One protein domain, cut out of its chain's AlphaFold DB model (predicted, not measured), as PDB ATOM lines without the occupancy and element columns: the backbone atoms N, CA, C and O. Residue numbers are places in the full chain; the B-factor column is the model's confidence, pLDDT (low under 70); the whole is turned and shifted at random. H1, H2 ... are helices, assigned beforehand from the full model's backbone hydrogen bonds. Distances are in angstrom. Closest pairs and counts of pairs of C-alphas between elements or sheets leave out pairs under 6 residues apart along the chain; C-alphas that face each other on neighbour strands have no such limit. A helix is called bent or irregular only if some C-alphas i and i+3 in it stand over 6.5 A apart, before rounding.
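This is residues 28 to 100 of the 232 residues of the protein "Hypothetical protein" of Emiliania huxleyi (UniProt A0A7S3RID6). Three helices make a flat, open triangle: H1 and H2 meet near their ends at one corner, H2 and H3 meet near their ends at the next, and H3 comes back to H1, packing with its residues 92 to 100 on residues 33 to 41 of H1. Residues 28 to 32 of H1 run on past that third corner, and the space between the three sides is empty. The printed part has 73 residues with three named helices, in the order H1, H2, H3, and no named strand; the class is all helix. The whole is loose, with a radius of gyration of the C-alphas of 14.6 A, and the C-alphas span 41 by 36 by 15 A along their three main axes.

H1, residues 28 to 53, has a kink of 43 degrees near residue 35. It is only just irregular: C-alphas 30 and 33 are 6.7 A apart. H2, residues 57 to 76, touches H1 with residues 57 to 60 alone, on residues 48 to 52 of H1. Their closest C-alphas, those of Ala 51 and Leu 60, are 6.2 A apart. The two run opposite ways at a steep tilt of 65 degrees. H3, residues 81 to 100, only just touches H2, with 3 pairs of C-alphas within 8 A, between residues 71 to 74 of H2 and 81 to 84 of H3. The closest C-alphas there are those of Leu 74 and Gly 84, 6.8 A apart. H2 and H3 run opposite ways at a steep tilt of 52 degrees. H3 touches H1 with 23 pairs of C-alphas within 8 A, residues 92 to 100 of H3 on residues 33 to 41 of H1. The closest C-alphas of this pair, those of Gly 37 and Ala 93, are 3.9 A apart. H1 and H3 run opposite ways at a tilt of 68 degrees, only just steep. The helix packing is mostly crossed, with 0 of the 3 touching pairs at a shallow tilt. In H2 and H3 every O i to N i+4 pair is within hydrogen-bond range; in H1 14 of 22 are.

H1 begins at C-alpha 28, (40.800, 26.124, -43.067), and measures 34.2 A from first to last C-alpha. H2 begins at C-alpha 57, (16.137, 48.547, -22.240), and measures 28.2 A. H3 measures 28.1 A and ends at C-alpha 100, (28.984, 26.706, -35.747).

The two C-alphas farthest apart, those of Gln 28 and Leu 76, are 42.9 A apart. The C-alphas of Gln 28 and Gly 100, the first and last printed residues, are 13.9 A apart. The printed part has no cut. The links from H1 to H2, of 3 residues, and from H2 to H3, of 4 residues, are tight. The mean pLDDT of the printed part is 92.1, that of H1 is 87, and no printed residue of this model is under 70.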
ATOM      1  N   GLN A  28      42.109  25.557 -43.402       77.50
ATOM      2  CA  GLN A  28      40.800  26.124 -43.067       77.50
ATOM      3  C   GLN A  28      39.792  25.059 -42.624       77.50
ATOM      4  O   GLN A  28      39.046  25.288 -41.680       77.50
ATOM      5  N   ALA A  29      39.809  23.867 -43.230       77.12
ATOM      6  CA  ALA A  29      38.943  22.763 -42.810       77.12
ATOM      7  C   ALA A  29      39.164  22.343 -41.341       77.12
ATOM      8  O   ALA A  29      38.224  21.929 -40.672       77.12
ATOM      9  N   PHE A  30      40.387  22.483 -40.823       78.88
ATOM     10  CA  PHE A  30      40.759  22.125 -39.452       78.88
ATOM     11  C   PHE A  30      40.696  23.311 -38.488       78.88
ATOM     12  O   PHE A  30      40.396  23.129 -37.312       78.88
ATOM     13  N   THR A  31      40.963  24.528 -38.967       84.25
ATOM     14  CA  THR A  31      40.924  25.741 -38.141       84.25
ATOM     15  C   THR A  31      39.524  26.337 -38.028       84.25
ATOM     16  O   THR A  31      39.278  27.098 -37.096       84.25
ATOM     17  N   PHE A  32      38.591  25.964 -38.911       84.00
ATOM     18  CA  PHE A  32      37.219  26.472 -38.931       84.00
ATOM     19  C   PHE A  32      36.484  26.265 -37.601       84.00
ATOM     20  O   PHE A  32      36.026  27.236 -37.005       84.00
ATOM     21  N   LEU A  33      36.407  25.026 -37.103       84.94
ATOM     22  CA  LEU A  33      35.688  24.733 -35.858       84.94
ATOM     23  C   LEU A  33      36.325  25.423 -34.636       84.94
ATOM     24  O   LEU A  33      35.598  26.116 -33.925       84.94
ATOM     25  N   PRO A  34      37.653  25.348 -34.404       87.94
ATOM     26  CA  PRO A  34      38.291  26.122 -33.338       87.94
ATOM     27  C   PRO A  34      38.064  27.636 -33.456       87.94
ATOM     28  O   PRO A  34      37.823  28.304 -32.451       87.94
ATOM     29  N   ALA A  35      38.089  28.189 -34.673       88.25
ATOM     30  CA  ALA A  35      37.871  29.618 -34.896       88.25
ATOM     31  C   ALA A  35      36.444  30.064 -34.529       88.25
ATOM     32  O   ALA A  35      36.261  31.176 -34.033       88.25
ATOM     33  N   LEU A  36      35.438  29.200 -34.699       88.56
ATOM     34  CA  LEU A  36      34.061  29.484 -34.276       88.56
ATOM     35  C   LEU A  36      33.935  29.640 -32.755       88.56
ATOM     36  O   LEU A  36      33.137  30.457 -32.292       88.56
ATOM     37  N   GLY A  37      34.769  28.938 -31.981       89.62
ATOM     38  CA  GLY A  37      34.860  29.135 -30.534       89.62
ATOM     39  C   GLY A  37      35.311  30.549 -30.153       89.62
ATOM     40  O   GLY A  37      34.821  31.116 -29.182       89.62
ATOM     41  N   ALA A  38      36.176  31.175 -30.954       87.38
ATOM     42  CA  ALA A  38      36.558  32.573 -30.756       87.38
ATOM     43  C   ALA A  38      35.495  33.558 -31.282       87.38
ATOM     44  O   ALA A  38      35.301  34.636 -30.719       87.38
ATOM     45  N   TYR A  39      34.780  33.202 -32.352       84.44
ATOM     46  CA  TYR A  39      33.820  34.096 -33.006       84.44
ATOM     47  C   TYR A  39      32.631  34.479 -32.112       84.44
ATOM     48  O   TYR A  39      32.140  35.604 -32.163       84.44
ATOM     49  N   VAL A  40      32.192  33.583 -31.232       83.12
ATOM     50  CA  VAL A  40      31.043  33.818 -30.341       83.12
ATOM     51  C   VAL A  40      31.243  34.985 -29.357       83.12
ATOM     52  O   VAL A  40      30.274  35.634 -28.961       83.12
ATOM     53  N   PHE A  41      32.489  35.347 -29.029       84.31
ATOM     54  CA  PHE A  41      32.781  36.537 -28.225       84.31
ATOM     55  C   PHE A  41      32.414  37.831 -28.961       84.31
ATOM     56  O   PHE A  41      32.006  38.809 -28.331       84.31
ATOM     57  N   VAL A  42      32.471  37.825 -30.298       86.88
ATOM     58  CA  VAL A  42      31.962  38.928 -31.119       86.88
ATOM     59  C   VAL A  42      30.452  39.056 -30.929       86.88
ATOM     60  O   VAL A  42      29.980  40.164 -30.685       86.88
ATOM     61  N   PHE A  43      29.700  37.949 -30.951       83.06
ATOM     62  CA  PHE A  43      28.253  37.972 -30.696       83.06
ATOM     63  C   PHE A  43      27.903  38.488 -29.304       83.06
ATOM     64  O   PHE A  43      26.978  39.288 -29.160       83.06
ATOM     65  N   ALA A  44      28.673  38.097 -28.287       83.00
ATOM     66  CA  ALA A  44      28.484  38.594 -26.929       83.00
ATOM     67  C   ALA A  44      28.529  40.137 -26.884       83.00
ATOM     68  O   ALA A  44      27.719  40.771 -26.205       83.00
ATOM     69  N   PHE A  45      29.421  40.763 -27.656       87.38
ATOM     70  CA  PHE A  45      29.490  42.219 -27.766       87.38
ATOM     71  C   PHE A  45      28.406  42.811 -28.680       87.38
ATOM     72  O   PHE A  45      27.750  43.791 -28.316       87.38
ATOM     73  N   THR A  46      28.193  42.240 -29.869       91.75
ATOM     74  CA  THR A  46      27.281  42.814 -30.871       91.75
ATOM     75  C   THR A  46      25.823  42.767 -30.436       91.75
ATOM     76  O   THR A  46      25.108  43.730 -30.705       91.75
ATOM     77  N   ILE A  47      25.388  41.735 -29.703       91.00
ATOM     78  CA  ILE A  47      24.023  41.645 -29.156       91.00
ATOM     79  C   ILE A  47      23.761  42.786 -28.163       91.00
ATOM     80  O   ILE A  47      22.738  43.463 -28.245       91.00
ATOM     81  N   ARG A  48      24.716  43.078 -27.272       91.94
ATOM     82  CA  ARG A  48      24.594  44.181 -26.298       91.94
ATOM     83  C   ARG A  48      24.580  45.532 -26.985       91.94
ATOM     84  O   ARG A  48      23.729  46.369 -26.690       91.94
ATOM     85  N   LYS A  49      25.485  45.724 -27.947       94.31
ATOM     86  CA  LYS A  49      25.496  46.921 -28.789       94.31
ATOM     87  C   LYS A  49      24.155  47.101 -29.499       94.31
ATOM     88  O   LYS A  49      23.622  48.206 -29.503       94.31
ATOM     89  N   TYR A  50      23.605  46.036 -30.078       94.94
ATOM     90  CA  TYR A  50      22.312  46.068 -30.753       94.94
ATOM     91  C   TYR A  50      21.187  46.472 -29.795       94.94
ATOM     92  O   TYR A  50      20.431  47.386 -30.120       94.94
ATOM     93  N   ALA A  51      21.124  45.876 -28.600       95.94
ATOM     94  CA  ALA A  51      20.128  46.216 -27.586       95.94
ATOM     95  C   ALA A  51      20.182  47.702 -27.192       95.94
ATOM     96  O   ALA A  51      19.144  48.360 -27.155       95.94
ATOM     97  N   VAL A  52      21.381  48.261 -26.991       96.88
ATOM     98  CA  VAL A  52      21.566  49.695 -26.698       96.88
ATOM     99  C   VAL A  52      21.110  50.565 -27.874       96.88
ATOM    100  O   VAL A  52      20.313  51.481 -27.693       96.88
ATOM    101  N   VAL A  53      21.568  50.266 -29.094       97.38
ATOM    102  CA  VAL A  53      21.236  51.045 -30.303       97.38
ATOM    103  C   VAL A  53      19.734  51.031 -30.589       97.38
ATOM    104  O   VAL A  53      19.169  52.043 -31.002       97.38
ATOM    105  N   LYS A  54      19.072  49.896 -30.357       97.50
ATOM    106  CA  LYS A  54      17.629  49.727 -30.551       97.50
ATOM    107  C   LYS A  54      16.794  50.112 -29.331       97.50
ATOM    108  O   LYS A  54      15.577  49.983 -29.394       97.50
ATOM    109  N   LYS A  55      17.419  50.619 -28.259       97.31
ATOM    110  CA  LYS A  55      16.751  51.034 -27.012       97.31
ATOM    111  C   LYS A  55      15.906  49.915 -26.388       97.31
ATOM    112  O   LYS A  55      14.856  50.166 -25.802       97.31
ATOM    113  N   LEU A  56      16.372  48.672 -26.503       97.56
ATOM    114  CA  LEU A  56      15.748  47.493 -25.901       97.56
ATOM    115  C   LEU A  56      16.143  47.411 -24.421       97.56
ATOM    116  O   LEU A  56      16.905  46.541 -24.006       97.56
ATOM    117  N   TRP A  57      15.681  48.375 -23.623       96.56
ATOM    118  CA  TRP A  57      16.137  48.547 -22.240       96.56
ATOM    119  C   TRP A  57      15.773  47.378 -21.333       96.56
ATOM    120  O   TRP A  57      16.562  47.032 -20.459       96.56
ATOM    121  N   HIS A  58      14.630  46.734 -21.567       96.94
ATOM    122  CA  HIS A  58      14.235  45.538 -20.823       96.94
ATOM    123  C   HIS A  58      15.184  44.364 -21.102       96.94
ATOM    124  O   HIS A  58      15.678  43.750 -20.162       96.94
ATOM    125  N   GLU A  59      15.533  44.124 -22.370       95.88
ATOM    126  CA  GLU A  59      16.529  43.113 -22.762       95.88
ATOM    127  C   GLU A  59      17.902  43.411 -22.147       95.88
ATOM    128  O   GLU A  59      18.580  42.527 -21.624       95.88
ATOM    129  N   LEU A  60      18.312  44.685 -22.156       95.50
ATOM    130  CA  LEU A  60      19.565  45.103 -21.536       95.50
ATOM    131  C   LEU A  60      19.554  44.894 -20.018       95.50
ATOM    132  O   LEU A  60      20.539  44.399 -19.470       95.50
ATOM    133  N   ALA A  61      18.450  45.227 -19.346       96.38
ATOM    134  CA  ALA A  61      18.285  45.008 -17.914       96.38
ATOM    135  C   ALA A  61      18.350  43.515 -17.566       96.38
ATOM    136  O   ALA A  61      19.052  43.150 -16.626       96.38
ATOM    137  N   LEU A  62      17.708  42.647 -18.357       96.88
ATOM    138  CA  LEU A  62      17.786  41.193 -18.194       96.88
ATOM    139  C   LEU A  62      19.216  40.672 -18.386       96.88
ATOM    140  O   LEU A  62      19.683  39.858 -17.589       96.88
ATOM    141  N   MET A  63      19.950  41.174 -19.383       94.62
ATOM    142  CA  MET A  63      21.360  40.820 -19.577       94.62
ATOM    143  C   MET A  63      22.237  41.253 -18.394       94.62
ATOM    144  O   MET A  63      23.089  40.483 -17.953       94.62
ATOM    145  N   ILE A  64      22.044  42.463 -17.862       94.81
ATOM    146  CA  ILE A  64      22.782  42.945 -16.682       94.81
ATOM    147  C   ILE A  64      22.421  42.109 -15.453       94.81
ATOM    148  O   ILE A  64      23.315  41.673 -14.727       94.81
ATOM    149  N   ALA A  65      21.132  41.837 -15.245       97.31
ATOM    150  CA  ALA A  65      20.647  41.010 -14.148       97.31
ATOM    151  C   ALA A  65      21.244  39.599 -14.205       97.31
ATOM    152  O   ALA A  65      21.689  39.095 -13.180       97.31
ATOM    153  N   HIS A  66      21.333  38.986 -15.391       94.44
ATOM    154  CA  HIS A  66      21.996  37.696 -15.581       94.44
ATOM    155  C   HIS A  66      23.438  37.708 -15.051       94.44
ATOM    156  O   HIS A  66      23.808  36.836 -14.266       94.44
ATOM    157  N   TYR A  67      24.237  38.719 -15.412       92.50
ATOM    158  CA  TYR A  67      25.621  38.829 -14.940       92.50
ATOM    159  C   TYR A  67      25.730  39.137 -13.447       92.50
ATOM    160  O   TYR A  67      26.601  38.582 -12.777       92.50
ATOM    161  N   ALA A  68      24.844  39.976 -12.910       95.50
ATOM    162  CA  ALA A  68      24.800  40.276 -11.483       95.50
ATOM    163  C   ALA A  68      24.432  39.034 -10.654       95.50
ATOM    164  O   ALA A  68      25.102  38.733  -9.669       95.50
ATOM    165  N   MET A  69      23.414  38.279 -11.084       96.69
ATOM    166  CA  MET A  69      23.004  37.026 -10.445       96.69
ATOM    167  C   MET A  69      24.107  35.971 -10.518       96.69
ATOM    168  O   MET A  69      24.383  35.311  -9.521       96.69
ATOM    169  N   PHE A  70      24.775  35.835 -11.667       94.62
ATOM    170  CA  PHE A  70      25.895  34.910 -11.802       94.62
ATOM    171  C   PHE A  70      27.066  35.292 -10.891       94.62
ATOM    172  O   PHE A  70      27.605  34.437 -10.194       94.62
ATOM    173  N   TYR A  71      27.435  36.574 -10.847       93.94
ATOM    174  CA  TYR A  71      28.477  37.056  -9.942       93.94
ATOM    175  C   TYR A  71      28.114  36.797  -8.476       93.94
ATOM    176  O   TYR A  71      28.934  36.285  -7.721       93.94
ATOM    177  N   TYR A  72      26.871  37.067  -8.082       96.19
ATOM    178  CA  TYR A  72      26.393  36.756  -6.738       96.19
ATOM    179  C   TYR A  72      26.483  35.253  -6.422       96.19
ATOM    180  O   TYR A  72      26.976  34.877  -5.359       96.19
ATOM    181  N   ALA A  73      26.097  34.388  -7.363       95.81
ATOM    182  CA  ALA A  73      26.226  32.940  -7.217       95.81
ATOM    183  C   ALA A  73      27.690  32.482  -7.079       95.81
ATOM    184  O   ALA A  73      27.966  31.593  -6.274       95.81
ATOM    185  N   LEU A  74      28.640  33.105  -7.791       95.25
ATOM    186  CA  LEU A  74      30.074  32.833  -7.610       95.25
ATOM    187  C   LEU A  74      30.536  33.145  -6.187       95.25
ATOM    188  O   LEU A  74      31.247  32.338  -5.591       95.25
ATOM    189  N   GLN A  75      30.109  34.286  -5.639       94.88
ATOM    190  CA  GLN A  75      30.455  34.675  -4.271       94.88
ATOM    191  C   GLN A  75      29.895  33.675  -3.253       94.88
ATOM    192  O   GLN A  75      30.620  33.259  -2.353       94.88
ATOM    193  N   LEU A  76      28.639  33.241  -3.422       96.94
ATOM    194  CA  LEU A  76      28.032  32.207  -2.574       96.94
ATOM    195  C   LEU A  76      28.759  30.860  -2.677       96.94
ATOM    196  O   LEU A  76      28.856  30.140  -1.689       96.94
ATOM    197  N   ALA A  77      29.291  30.533  -3.854       96.06
ATOM    198  CA  ALA A  77      30.082  29.329  -4.076       96.06
ATOM    199  C   ALA A  77      31.536  29.440  -3.568       96.06
ATOM    200  O   ALA A  77      32.290  28.476  -3.688       96.06
ATOM    201  N   GLY A  78      31.961  30.599  -3.044       96.50
ATOM    202  CA  GLY A  78      33.354  30.850  -2.654       96.50
ATOM    203  C   GLY A  78      34.331  30.839  -3.837       96.50
ATOM    204  O   GLY A  78      35.532  30.640  -3.651       96.50
ATOM    205  N   ALA A  79      33.830  31.017  -5.061       95.88
ATOM    206  CA  ALA A  79      34.625  30.965  -6.277       95.88
ATOM    207  C   ALA A  79      35.303  32.313  -6.556       95.88
ATOM    208  O   ALA A  79      34.748  33.383  -6.312       95.88
ATOM    209  N   SER A  80      36.510  32.267  -7.121       95.56
ATOM    210  CA  SER A  80      37.215  33.484  -7.529       95.56
ATOM    211  C   SER A  80      36.615  34.085  -8.806       95.56
ATOM    212  O   SER A  80      36.053  33.373  -9.644       95.56
ATOM    213  N   LEU A  81      36.830  35.387  -9.028       93.81
ATOM    214  CA  LEU A  81      36.492  36.029 -10.305       93.81
ATOM    215  C   LEU A  81      37.179  35.338 -11.495       93.81
ATOM    216  O   LEU A  81      36.573  35.189 -12.554       93.81
ATOM    217  N   GLY A  82      38.421  34.869 -11.314       95.88
ATOM    218  CA  GLY A  82      39.154  34.120 -12.338       95.88
ATOM    219  C   GLY A  82      38.450  32.819 -12.725       95.88
ATOM    220  O   GLY A  82      38.333  32.512 -13.910       95.88
ATOM    221  N   SER A  83      37.896  32.101 -11.746       94.19
ATOM    222  CA  SER A  83      37.086  30.897 -11.973       94.19
ATOM    223  C   SER A  83      35.805  31.221 -12.750       94.19
ATOM    224  O   SER A  83      35.444  30.497 -13.676       94.19
ATOM    225  N   GLY A  84      35.155  32.344 -12.431       94.25
ATOM    226  CA  GLY A  84      33.982  32.838 -13.156       94.25
ATOM    227  C   GLY A  84      34.266  33.202 -14.615       94.25
ATOM    228  O   GLY A  84      33.521  32.813 -15.515       94.25
ATOM    229  N   LEU A  85      35.368  33.914 -14.866       93.25
ATOM    230  CA  LEU A  85      35.812  34.242 -16.222       93.25
ATOM    231  C   LEU A  85      36.164  32.978 -17.010       93.25
ATOM    232  O   LEU A  85      35.741  32.840 -18.155       93.25
ATOM    233  N   ALA A  86      36.883  32.034 -16.397       94.44
ATOM    234  CA  ALA A  86      37.208  30.757 -17.023       94.44
ATOM    235  C   ALA A  86      35.944  29.968 -17.398       94.44
ATOM    236  O   ALA A  86      35.867  29.442 -18.511       94.44
ATOM    237  N   PHE A  87      34.937  29.941 -16.517       93.12
ATOM    238  CA  PHE A  87      33.642  29.318 -16.784       93.12
ATOM    239  C   PHE A  87      32.958  29.933 -18.010       93.12
ATOM    240  O   PHE A  87      32.639  29.212 -18.956       93.12
ATOM    241  N   TYR A  88      32.795  31.261 -18.047       91.38
ATOM    242  CA  TYR A  88      32.155  31.923 -19.186       91.38
ATOM    243  C   TYR A  88      32.949  31.766 -20.473       91.38
ATOM    244  O   TYR A  88      32.362  31.440 -21.498       91.38
ATOM    245  N   CYS A  89      34.264  31.984 -20.451       92.25
ATOM    246  CA  CYS A  89      35.082  31.892 -21.657       92.25
ATOM    247  C   CYS A  89      35.056  30.479 -22.244       92.25
ATOM    248  O   CYS A  89      34.929  30.318 -23.456       92.25
ATOM    249  N   THR A  90      35.111  29.458 -21.388       93.25
ATOM    250  CA  THR A  90      35.032  28.057 -21.813       93.25
ATOM    251  C   THR A  90      33.639  27.728 -22.346       93.25
ATOM    252  O   THR A  90      33.524  27.156 -23.427       93.25
ATOM    253  N   GLY A  91      32.581  28.134 -21.638       93.00
ATOM    254  CA  GLY A  91      31.198  27.930 -22.072       93.00
ATOM    255  C   GLY A  91      30.898  28.605 -23.410       93.00
ATOM    256  O   GLY A  91      30.368  27.965 -24.314       93.00
ATOM    257  N   TYR A  92      31.316  29.863 -23.577       91.62
ATOM    258  CA  TYR A  92      31.200  30.590 -24.838       91.62
ATOM    259  C   TYR A  92      31.970  29.883 -25.954       91.62
ATOM    260  O   TYR A  92      31.380  29.607 -26.994       91.62
ATOM    261  N   ALA A  93      33.237  29.516 -25.740       93.00
ATOM    262  CA  ALA A  93      34.026  28.816 -26.752       93.00
ATOM    263  C   ALA A  93      33.365  27.502 -27.206       93.00
ATOM    264  O   ALA A  93      33.235  27.263 -28.409       93.00
ATOM    265  N   TRP A  94      32.871  26.692 -26.266       94.25
ATOM    266  CA  TRP A  94      32.125  25.472 -26.587       94.25
ATOM    267  C   TRP A  94      30.818  25.753 -27.318       94.25
ATOM    268  O   TRP A  94      30.519  25.071 -28.294       94.25
ATOM    269  N   GLN A  95      30.068  26.775 -26.904       92.88
ATOM    270  CA  GLN A  95      28.855  27.205 -27.594       92.88
ATOM    271  C   GLN A  95      29.151  27.604 -29.044       92.88
ATOM    272  O   GLN A  95      28.405  27.221 -29.943       92.88
ATOM    273  N   GLY A  96      30.234  28.347 -29.286       92.31
ATOM    274  CA  GLY A  96      30.658  28.746 -30.627       92.31
ATOM    275  C   GLY A  96      30.971  27.542 -31.516       92.31
ATOM    276  O   GLY A  96      30.469  27.462 -32.636       92.31
ATOM    277  N   ILE A  97      31.730  26.574 -30.992       93.44
ATOM    278  CA  ILE A  97      32.041  25.320 -31.695       93.44
ATOM    279  C   ILE A  97      30.760  24.528 -31.981       93.44
ATOM    280  O   ILE A  97      30.539  24.128 -33.120       93.44
ATOM    281  N   TYR A  98      29.907  24.327 -30.975       94.00
ATOM    282  CA  TYR A  98      28.657  23.573 -31.085       94.00
ATOM    283  C   TYR A  98      27.714  24.186 -32.128       94.00
ATOM    284  O   TYR A  98      27.273  23.502 -33.053       94.00
ATOM    285  N   LEU A  99      27.438  25.489 -32.012       91.94
ATOM    286  CA  LEU A  99      26.499  26.176 -32.892       91.94
ATOM    287  C   LEU A  99      27.051  26.264 -34.314       91.94
ATOM    288  O   LEU A  99      26.339  25.982 -35.274       91.94
ATOM    289  N   GLY A 100      28.330  26.615 -34.451       91.06
ATOM    290  CA  GLY A 100      28.984  26.706 -35.747       91.06
ATOM    291  C   GLY A 100      29.117  25.351 -36.446       91.06
ATOM    292  O   GLY A 100      28.960  25.292 -37.662       91.06
TER     293      GLY A 100